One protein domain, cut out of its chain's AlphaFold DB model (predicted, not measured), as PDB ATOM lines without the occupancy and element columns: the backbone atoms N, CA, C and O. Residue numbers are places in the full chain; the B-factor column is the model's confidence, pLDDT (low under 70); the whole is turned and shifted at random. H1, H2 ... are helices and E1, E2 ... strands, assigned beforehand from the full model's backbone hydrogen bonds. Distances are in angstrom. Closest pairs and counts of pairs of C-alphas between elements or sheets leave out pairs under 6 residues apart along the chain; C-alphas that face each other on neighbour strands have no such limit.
ATOM      1  N   LYS A   2     -30.284   7.361 -18.708       90.44
ATOM      2  CA  LYS A   2     -29.882   7.537 -20.130       90.44
ATOM      3  C   LYS A   2     -30.486   6.445 -21.030       90.44
ATOM      4  O   LYS A   2     -31.078   6.770 -22.052       90.44
ATOM      5  N   ASP A   3     -30.431   5.190 -20.588       94.12
ATOM      6  CA  ASP A   3     -31.016   4.046 -21.309       94.12
ATOM      7  C   ASP A   3     -32.542   4.145 -21.420       94.12
ATOM      8  O   ASP A   3     -33.096   3.904 -22.482       94.12
ATOM      9  N   GLU A   4     -33.221   4.625 -20.375       95.50
ATOM     10  CA  GLU A   4     -34.673   4.869 -20.402       95.50
ATOM     11  C   GLU A   4     -35.077   5.898 -21.471       95.50
ATOM     12  O   GLU A   4     -36.134   5.761 -22.086       95.50
ATOM     13  N   LEU A   5     -34.246   6.924 -21.707       96.06
ATOM     14  CA  LEU A   5     -34.480   7.893 -22.780       96.06
ATOM     15  C   LEU A   5     -34.299   7.246 -24.155       96.06
ATOM     16  O   LEU A   5     -35.145   7.455 -25.019       96.06
ATOM     17  N   PHE A   6     -33.247   6.444 -24.351       95.19
ATOM     18  CA  PHE A   6     -33.063   5.687 -25.595       95.19
ATOM     19  C   PHE A   6     -34.238   4.750 -25.855       95.19
ATOM     20  O   PHE A   6     -34.809   4.768 -26.939       95.19
ATOM     21  N   ASP A   7     -34.649   3.995 -24.847       95.19
ATOM     22  CA  ASP A   7     -35.765   3.064 -24.908       95.19
ATOM     23  C   ASP A   7     -37.090   3.750 -25.261       95.19
ATOM     24  O   ASP A   7     -37.844   3.256 -26.101       95.19
ATOM     25  N   ALA A   8     -37.368   4.914 -24.672       94.81
ATOM     26  CA  ALA A   8     -38.549   5.704 -25.013       94.81
ATOM     27  C   ALA A   8     -38.505   6.213 -26.466       94.81
ATOM     28  O   ALA A   8     -39.523   6.194 -27.159       94.81
ATOM     29  N   VAL A   9     -37.332   6.616 -26.966       95.12
ATOM     30  CA  VAL A   9     -37.159   7.030 -28.370       95.12
ATOM     31  C   VAL A   9     -37.283   5.837 -29.326       95.12
ATOM     32  O   VAL A   9     -37.946   5.946 -30.361       95.12
ATOM     33  N   HIS A  10     -36.730   4.674 -28.971       94.56
ATOM     34  CA  HIS A  10     -36.861   3.428 -29.736       94.56
ATOM     35  C   HIS A  10     -38.310   2.942 -29.818       94.56
ATOM     36  O   HIS A  10     -38.682   2.323 -30.808       94.56
ATOM     37  N   ARG A  11     -39.145   3.222 -28.810       92.12
ATOM     38  CA  ARG A  11     -40.583   2.900 -28.823       92.12
ATOM     39  C   ARG A  11     -41.454   3.969 -29.491       92.12
ATOM     40  O   ARG A  11     -42.658   3.759 -29.622       92.12
ATOM     41  N   GLY A  12     -40.875   5.102 -29.894       91.88
ATOM     42  CA  GLY A  12     -41.621   6.241 -30.440       91.88
ATOM     43  C   GLY A  12     -42.425   7.024 -29.393       91.88
ATOM     44  O   GLY A  12     -43.286   7.818 -29.752       91.88
ATOM     45  N   GLU A  13     -42.159   6.816 -28.100       94.62
ATOM     46  CA  GLU A  13     -42.787   7.556 -26.992       94.62
ATOM     47  C   GLU A  13     -42.191   8.959 -26.830       94.62
ATOM     48  O   GLU A  13     -42.835   9.851 -26.276       94.62
ATOM     49  N   LEU A  14     -40.951   9.146 -27.291       95.00
ATOM     50  CA  LEU A  14     -40.274  10.435 -27.355       95.00
ATOM     51  C   LEU A  14     -39.691  10.671 -28.738       95.00
ATOM     52  O   LEU A  14     -39.114   9.778 -29.360       95.00
ATOM     53  N   THR A  15     -39.776  11.919 -29.181       93.69
ATOM     54  CA  THR A  15     -38.986  12.381 -30.320       93.69
ATOM     55  C   THR A  15     -37.514  12.539 -29.919       93.69
ATOM     56  O   THR A  15     -37.214  12.808 -28.747       93.69
ATOM     57  N   PRO A  16     -36.573  12.438 -30.873       93.62
ATOM     58  CA  PRO A  16     -35.166  12.739 -30.624       93.62
ATOM     59  C   PRO A  16     -34.929  14.075 -29.904       93.62
ATOM     60  O   PRO A  16     -34.217  14.123 -28.905       93.62
ATOM     61  N   ASP A  17     -35.593  15.148 -30.341       92.12
ATOM     62  CA  ASP A  17     -35.425  16.490 -29.766       92.12
ATOM     63  C   ASP A  17     -35.962  16.597 -28.329       92.12
ATOM     64  O   ASP A  17     -35.456  17.368 -27.508       92.12
ATOM     65  N   GLU A  18     -37.008  15.844 -27.992       94.56
ATOM     66  CA  GLU A  18     -37.499  15.746 -26.616       94.56
ATOM     67  C   GLU A  18     -36.528  14.985 -25.723       94.56
ATOM     68  O   GLU A  18     -36.285  15.413 -24.592       94.56
ATOM     69  N   ALA A  19     -35.956  13.890 -26.222       95.25
ATOM     70  CA  ALA A  19     -34.982  13.103 -25.483       95.25
ATOM     71  C   ALA A  19     -33.691  13.891 -25.225       95.25
ATOM     72  O   ALA A  19     -33.213  13.901 -24.093       95.25
ATOM     73  N   GLU A  20     -33.190  14.632 -26.217       92.25
ATOM     74  CA  GLU A  20     -32.030  15.523 -26.069       92.25
ATOM     75  C   GLU A  20     -32.277  16.618 -25.022       92.25
ATOM     76  O   GLU A  20     -31.463  16.832 -24.122       92.25
ATOM     77  N   ARG A  21     -33.442  17.285 -25.073       93.38
ATOM     78  CA  ARG A  21     -33.807  18.298 -24.067       93.38
ATOM     79  C   ARG A  21     -33.902  17.702 -22.667       93.38
ATOM     80  O   ARG A  21     -33.429  18.324 -21.714       93.38
ATOM     81  N   LYS A  22     -34.493  16.510 -22.534       96.31
ATOM     82  CA  LYS A  22     -34.592  15.802 -21.251       96.31
ATOM     83  C   LYS A  22     -33.213  15.424 -20.719       96.31
ATOM     84  O   LYS A  22     -32.926  15.727 -19.562       96.31
ATOM     85  N   ALA A  23     -32.348  14.852 -21.554       95.19
ATOM     86  CA  ALA A  23     -30.979  14.506 -21.186       95.19
ATOM     87  C   ALA A  23     -30.195  15.731 -20.696       95.19
ATOM     88  O   ALA A  23     -29.596  15.689 -19.619       95.19
ATOM     89  N   LEU A  24     -30.291  16.852 -21.420       93.00
ATOM     90  CA  LEU A  24     -29.646  18.104 -21.038       93.00
ATOM     91  C   LEU A  24     -30.181  18.639 -19.704       93.00
ATOM     92  O   LEU A  24     -29.399  18.995 -18.825       93.00
ATOM     93  N   SER A  25     -31.506  18.654 -19.524       93.81
ATOM     94  CA  SER A  25     -32.138  19.128 -18.284       93.81
ATOM     95  C   SER A  25     -31.776  18.280 -17.062       93.81
ATOM     96  O   SER A  25     -31.743  18.787 -15.945       93.81
ATOM     97  N   ALA A  26     -31.460  17.004 -17.286       95.44
ATOM     98  CA  ALA A  26     -31.055  16.061 -16.258       95.44
ATOM     99  C   ALA A  26     -29.528  15.998 -16.048       95.44
ATOM    100  O   ALA A  26     -29.050  15.142 -15.306       95.44
ATOM    101  N   GLY A  27     -28.751  16.871 -16.704       95.56
ATOM    102  CA  GLY A  27     -27.292  16.930 -16.562       95.56
ATOM    103  C   GLY A  27     -26.532  15.770 -17.219       95.56
ATOM    104  O   GLY A  27     -25.352  15.591 -16.936       95.56
ATOM    105  N   LEU A  28     -27.174  14.990 -18.097       93.19
ATOM    106  CA  LEU A  28     -26.553  13.851 -18.791       93.19
ATOM    107  C   LEU A  28     -25.716  14.255 -20.016       93.19
ATOM    108  O   LEU A  28     -25.057  13.404 -20.613       93.19
ATOM    109  N   GLY A  29     -25.758  15.533 -20.400       91.69
ATOM    110  CA  GLY A  29     -25.218  16.013 -21.669       91.69
ATOM    111  C   GLY A  29     -26.131  15.680 -22.851       91.69
ATOM    112  O   GLY A  29     -27.303  15.346 -22.672       91.69
ATOM    113  N   VAL A  30     -25.590  15.804 -24.062       90.94
ATOM    114  CA  VAL A  30     -26.282  15.424 -25.303       90.94
ATOM    115  C   VAL A  30     -26.258  13.903 -25.486       90.94
ATOM    116  O   VAL A  30     -25.296  13.233 -25.101       90.94
ATOM    117  N   LEU A  31     -27.331  13.340 -26.041       91.31
ATOM    118  CA  LEU A  31     -27.427  11.910 -26.346       91.31
ATOM    119  C   LEU A  31     -26.675  11.579 -27.633       91.31
ATOM    120  O   LEU A  31     -25.955  10.581 -27.680       91.31
ATOM    121  N   ARG A  32     -26.829  12.424 -28.655       91.69
ATOM    122  CA  ARG A  32     -26.110  12.353 -29.922       91.69
ATOM    123  C   ARG A  32     -24.733  12.988 -29.795       91.69
ATOM    124  O   ARG A  32     -24.620  14.176 -29.496       91.69
ATOM    125  N   PRO A  71     -14.658  11.196 -42.936       97.00
ATOM    126  CA  PRO A  71     -14.206  11.220 -41.547       97.00
ATOM    127  C   PRO A  71     -15.206  11.899 -40.606       97.00
ATOM    128  O   PRO A  71     -15.430  11.405 -39.504       97.00
ATOM    129  N   TYR A  72     -15.848  12.987 -41.049       95.25
ATOM    130  CA  TYR A  72     -16.888  13.664 -40.271       95.25
ATOM    131  C   TYR A  72     -18.126  12.782 -40.117       95.25
ATOM    132  O   TYR A  72     -18.634  12.630 -39.009       95.25
ATOM    133  N   ARG A  73     -18.597  12.176 -41.213       94.56
ATOM    134  CA  ARG A  73     -19.786  11.312 -41.217       94.56
ATOM    135  C   ARG A  73     -19.606  10.105 -40.307       94.56
ATOM    136  O   ARG A  73     -20.433   9.869 -39.437       94.56
ATOM    137  N   ILE A  74     -18.485   9.400 -40.442       94.88
ATOM    138  CA  ILE A  74     -18.157   8.233 -39.615       94.88
ATOM    139  C   ILE A  74     -18.053   8.633 -38.136       94.88
ATOM    140  O   ILE A  74     -18.475   7.876 -37.271       94.88
ATOM    141  N   ALA A  75     -17.540   9.820 -37.813       93.62
ATOM    142  CA  ALA A  75     -17.493  10.299 -36.430       93.62
ATOM    143  C   ALA A  75     -18.852  10.792 -35.891       93.62
ATOM    144  O   ALA A  75     -18.967  11.074 -34.701       93.62
ATOM    145  N   SER A  76     -19.874  10.918 -36.740       91.75
ATOM    146  CA  SER A  76     -21.152  11.533 -36.392       91.75
ATOM    147  C   SER A  76     -22.273  10.495 -36.271       91.75
ATOM    148  O   SER A  76     -22.461   9.635 -37.135       91.75
ATOM    149  N   TYR A  77     -23.083  10.619 -35.220       91.62
ATOM    150  CA  TYR A  77     -24.265   9.784 -34.997       91.62
ATOM    151  C   TYR A  77     -25.546  10.554 -35.296       91.62
ATOM    152  O   TYR A  77     -25.600  11.756 -35.075       91.62
ATOM    153  N   TYR A  78     -26.593   9.894 -35.792       89.69
ATOM    154  CA  TYR A  78     -27.873  10.531 -36.115       89.69
ATOM    155  C   TYR A  78     -29.037   9.616 -35.796       89.69
ATOM    156  O   TYR A  78     -28.943   8.394 -35.872       89.69
ATOM    157  N   TRP A  79     -30.153  10.246 -35.459       91.81
ATOM    158  CA  TRP A  79     -31.413   9.567 -35.247       91.81
ATOM    159  C   TRP A  79     -32.030   9.197 -36.592       91.81
ATOM    160  O   TRP A  79     -32.301  10.070 -37.415       91.81
ATOM    161  N   VAL A  80     -32.244   7.905 -36.806       91.19
ATOM    162  CA  VAL A  80     -32.896   7.358 -37.996       91.19
ATOM    163  C   VAL A  80     -34.215   6.741 -37.568       91.19
ATOM    164  O   VAL A  80     -34.227   5.848 -36.717       91.19
ATOM    165  N   TYR A  81     -35.317   7.215 -38.149       90.69
ATOM    166  CA  TYR A  81     -36.618   6.587 -37.950       90.69
ATOM    167  C   TYR A  81     -36.604   5.178 -38.539       90.69
ATOM    168  O   TYR A  81     -36.174   4.987 -39.679       90.69
ATOM    169  N   GLN A  82     -37.080   4.195 -37.781       90.69
ATOM    170  CA  GLN A  82     -37.353   2.870 -38.321       90.69
ATOM    171  C   GLN A  82     -38.774   2.444 -37.934       90.69
ATOM    172  O   GLN A  82     -39.156   2.568 -36.767       90.69
ATOM    173  N   PRO A  83     -39.571   1.934 -38.886       87.19
ATOM    174  CA  PRO A  83     -40.860   1.353 -38.549       87.19
ATOM    175  C   PRO A  83     -40.635   0.105 -37.687       87.19
ATOM    176  O   PRO A  83     -39.793  -0.737 -38.007       87.19
ATOM    177  N   ILE A  84     -41.382  -0.026 -36.590       81.50
ATOM    178  CA  ILE A  84     -41.411  -1.262 -35.808       81.50
ATOM    179  C   ILE A  84     -42.446  -2.138 -36.498       81.50
ATOM    180  O   ILE A  84     -43.645  -1.909 -36.369       81.50
ATOM    181  N   SER A  85     -41.992  -3.107 -37.290       69.31
ATOM    182  CA  SER A  85     -42.890  -4.007 -38.011       69.31
ATOM    183  C   SER A  85     -43.701  -4.863 -37.029       69.31
ATOM    184  O   SER A  85     -43.272  -5.936 -36.615       69.31
ATOM    185  N   GLY A  86     -44.888  -4.385 -36.661       59.97
ATOM    186  CA  GLY A  86     -45.976  -5.194 -36.125       59.97
ATOM    187  C   GLY A  86     -46.812  -5.717 -37.289       59.97
ATOM    188  O   GLY A  86     -47.144  -4.966 -38.200       59.97
ATOM    189  N   HIS A  87     -47.114  -7.012 -37.298       49.94
ATOM    190  CA  HIS A  87     -47.850  -7.692 -38.364       49.94
ATOM    191  C   HIS A  87     -49.119  -6.942 -38.836       49.94
ATOM    192  O   HIS A  87     -50.179  -7.057 -38.233       49.94
ATOM    193  N   GLY A  88     -49.021  -6.243 -39.972       51.12
ATOM    194  CA  GLY A  88     -50.122  -6.020 -40.917       51.12
ATOM    195  C   GLY A  88     -51.234  -5.032 -40.544       51.12
ATOM    196  O   GLY A  88     -52.236  -4.998 -41.255       51.12
ATOM    197  N   THR A  89     -51.108  -4.228 -39.488       55.41
ATOM    198  CA  THR A  89     -52.118  -3.203 -39.158       55.41
ATOM    199  C   THR A  89     -51.633  -1.796 -39.492       55.41
ATOM    200  O   THR A  89     -50.481  -1.475 -39.228       55.41
ATOM    201  N   ALA A  90     -52.531  -0.949 -40.008       58.16
ATOM    202  CA  ALA A  90     -52.287   0.428 -40.471       58.16
ATOM    203  C   ALA A  90     -51.756   1.432 -39.413       58.16
ATOM    204  O   ALA A  90     -51.584   2.606 -39.729       58.16
ATOM    205  N   ASP A  91     -51.478   0.982 -38.189       59.41
ATOM    206  CA  ASP A  91     -50.782   1.746 -37.151       59.41
ATOM    207  C   ASP A  91     -49.283   1.404 -37.199       59.41
ATOM    208  O   ASP A  91     -48.761   0.650 -36.374       59.41
ATOM    209  N   GLU A  92     -48.569   1.944 -38.189       65.75
ATOM    210  CA  GLU A  92     -47.106   1.856 -38.248       65.75
ATOM    211  C   GLU A  92     -46.489   2.740 -37.158       65.75
ATOM    212  O   GLU A  92     -46.061   3.870 -37.390       65.75
ATOM    213  N   ARG A  93     -46.444   2.228 -35.927       81.50
ATOM    214  CA  ARG A  93     -45.606   2.821 -34.885       81.50
ATOM    215  C   ARG A  93     -44.144   2.560 -35.234       81.50
ATOM    216  O   ARG A  93     -43.752   1.428 -35.513       81.50
ATOM    217  N   GLY A  94     -43.328   3.601 -35.194       88.62
ATOM    218  CA  GLY A  94     -41.884   3.496 -35.346       88.62
ATOM    219  C   GLY A  94     -41.155   4.301 -34.288       88.62
ATOM    220  O   GLY A  94     -41.712   5.207 -33.668       88.62
ATOM    221  N   GLY A  95     -39.902   3.934 -34.074       93.44
ATOM    222  CA  GLY A  95     -38.993   4.629 -33.174       93.44
ATOM    223  C   GLY A  95     -37.881   5.331 -33.928       93.44
ATOM    224  O   GLY A  95     -37.831   5.310 -35.159       93.44
ATOM    225  N   HIS A  96     -36.947   5.915 -33.184       95.06
ATOM    226  CA  HIS A  96     -35.700   6.409 -33.757       95.06
ATOM    227  C   HIS A  96     -34.509   5.710 -33.120       95.06
ATOM    228  O   HIS A  96     -34.437   5.590 -31.903       95.06
ATOM    229  N   TRP A  97     -33.549   5.305 -33.942       94.75
ATOM    230  CA  TRP A  97     -32.311   4.678 -33.497       94.75
ATOM    231  C   TRP A  97     -31.145   5.597 -33.782       94.75
ATOM    232  O   TRP A  97     -31.049   6.171 -34.869       94.75
ATOM    233  N   LEU A  98     -30.248   5.714 -32.809       94.31
ATOM    234  CA  LEU A  98     -29.005   6.432 -32.999       94.31
ATOM    235  C   LEU A  98     -28.053   5.547 -33.809       94.31
ATOM    236  O   LEU A  98     -27.591   4.512 -33.331       94.31
ATOM    237  N   LYS A  99     -27.782   5.939 -35.052       94.19
ATOM    238  CA  LYS A  99     -26.893   5.219 -35.963       94.19
ATOM    239  C   LYS A  99     -25.722   6.092 -36.366       94.19
ATOM    240  O   LYS A  99     -25.872   7.292 -36.583       94.19
ATOM    241  N   GLN A 100     -24.562   5.467 -36.477       93.94
ATOM    242  CA  GLN A 100     -23.398   6.074 -37.105       93.94
ATOM    243  C   GLN A 100     -23.704   6.309 -38.590       93.94
ATOM    244  O   GLN A 100     -24.361   5.464 -39.207       93.94
ATOM    245  N   GLN A 101     -23.269   7.431 -39.172       92.19
ATOM    246  CA  GLN A 101     -23.438   7.589 -40.618       92.19
ATOM    247  C   GLN A 101     -22.489   6.690 -41.388       92.19
ATOM    248  O   GLN A 101     -21.322   6.509 -41.041       92.19
ATOM    249  N   GLU A 102     -23.008   6.202 -42.504       93.06
ATOM    250  CA  GLU A 102     -22.220   5.565 -43.540       93.06
ATOM    251  C   GLU A 102     -21.419   6.614 -44.330       93.06
ATOM    252  O   GLU A 102     -21.634   7.829 -44.207       93.06
ATOM    253  N   GLN A 103     -20.481   6.130 -45.146       95.56
ATOM    254  CA  GLN A 103     -19.702   6.961 -46.064       95.56
ATOM    255  C   GLN A 103     -20.623   7.796 -46.963       95.56
ATOM    256  O   GLN A 103     -21.781   7.451 -47.195       95.56
TER     257      GLN A 103
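This is residues 2 to 32 and 71 to 103 of the 292 residues of an uncharacterized protein of Hyphomicrobium sp. (UniProt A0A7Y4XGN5). Two paired strands, E1 and E2, have a helical hairpin, H1 and H2, at one side and short H3 at one end. The printed part has 64 residues with three named helices, then two named antiparallel strands, class mixed. It is flat, 38 by 33 by 16 A, and only just loose, close to compact, with a radius of gyration of the C-alphas of 13.3 A.

H1 is residues 2 to 10, from C-alpha 2 at (-29.882, 7.537, -20.130); H2 16 to 25, 14.2 A long; H3 71 to 75; E1 77 to 83, 18.9 A; E2 94 to 100, 18.7 A, to C-alpha 100 at (-23.398, 6.074, -37.105).

H1 and H2, a hairpin, touch, the C-alphas of Leu 5 and Ala 19 closest, 5.9 A apart. H1 and E2 come closest at the C-alphas of His 10 and Gly 95, 4.2 A. E1 and E2 form a hairpin, N 80 and O 97 within hydrogen-bond range at 2.9 A. Every O i to N i+4 pair in H1, H2 and H3 is within range.

Residues 33 to 70 are not printed; C-alphas 32 and 71 are 16.7 A apart. Residues 85 to 92 have pLDDT under 70.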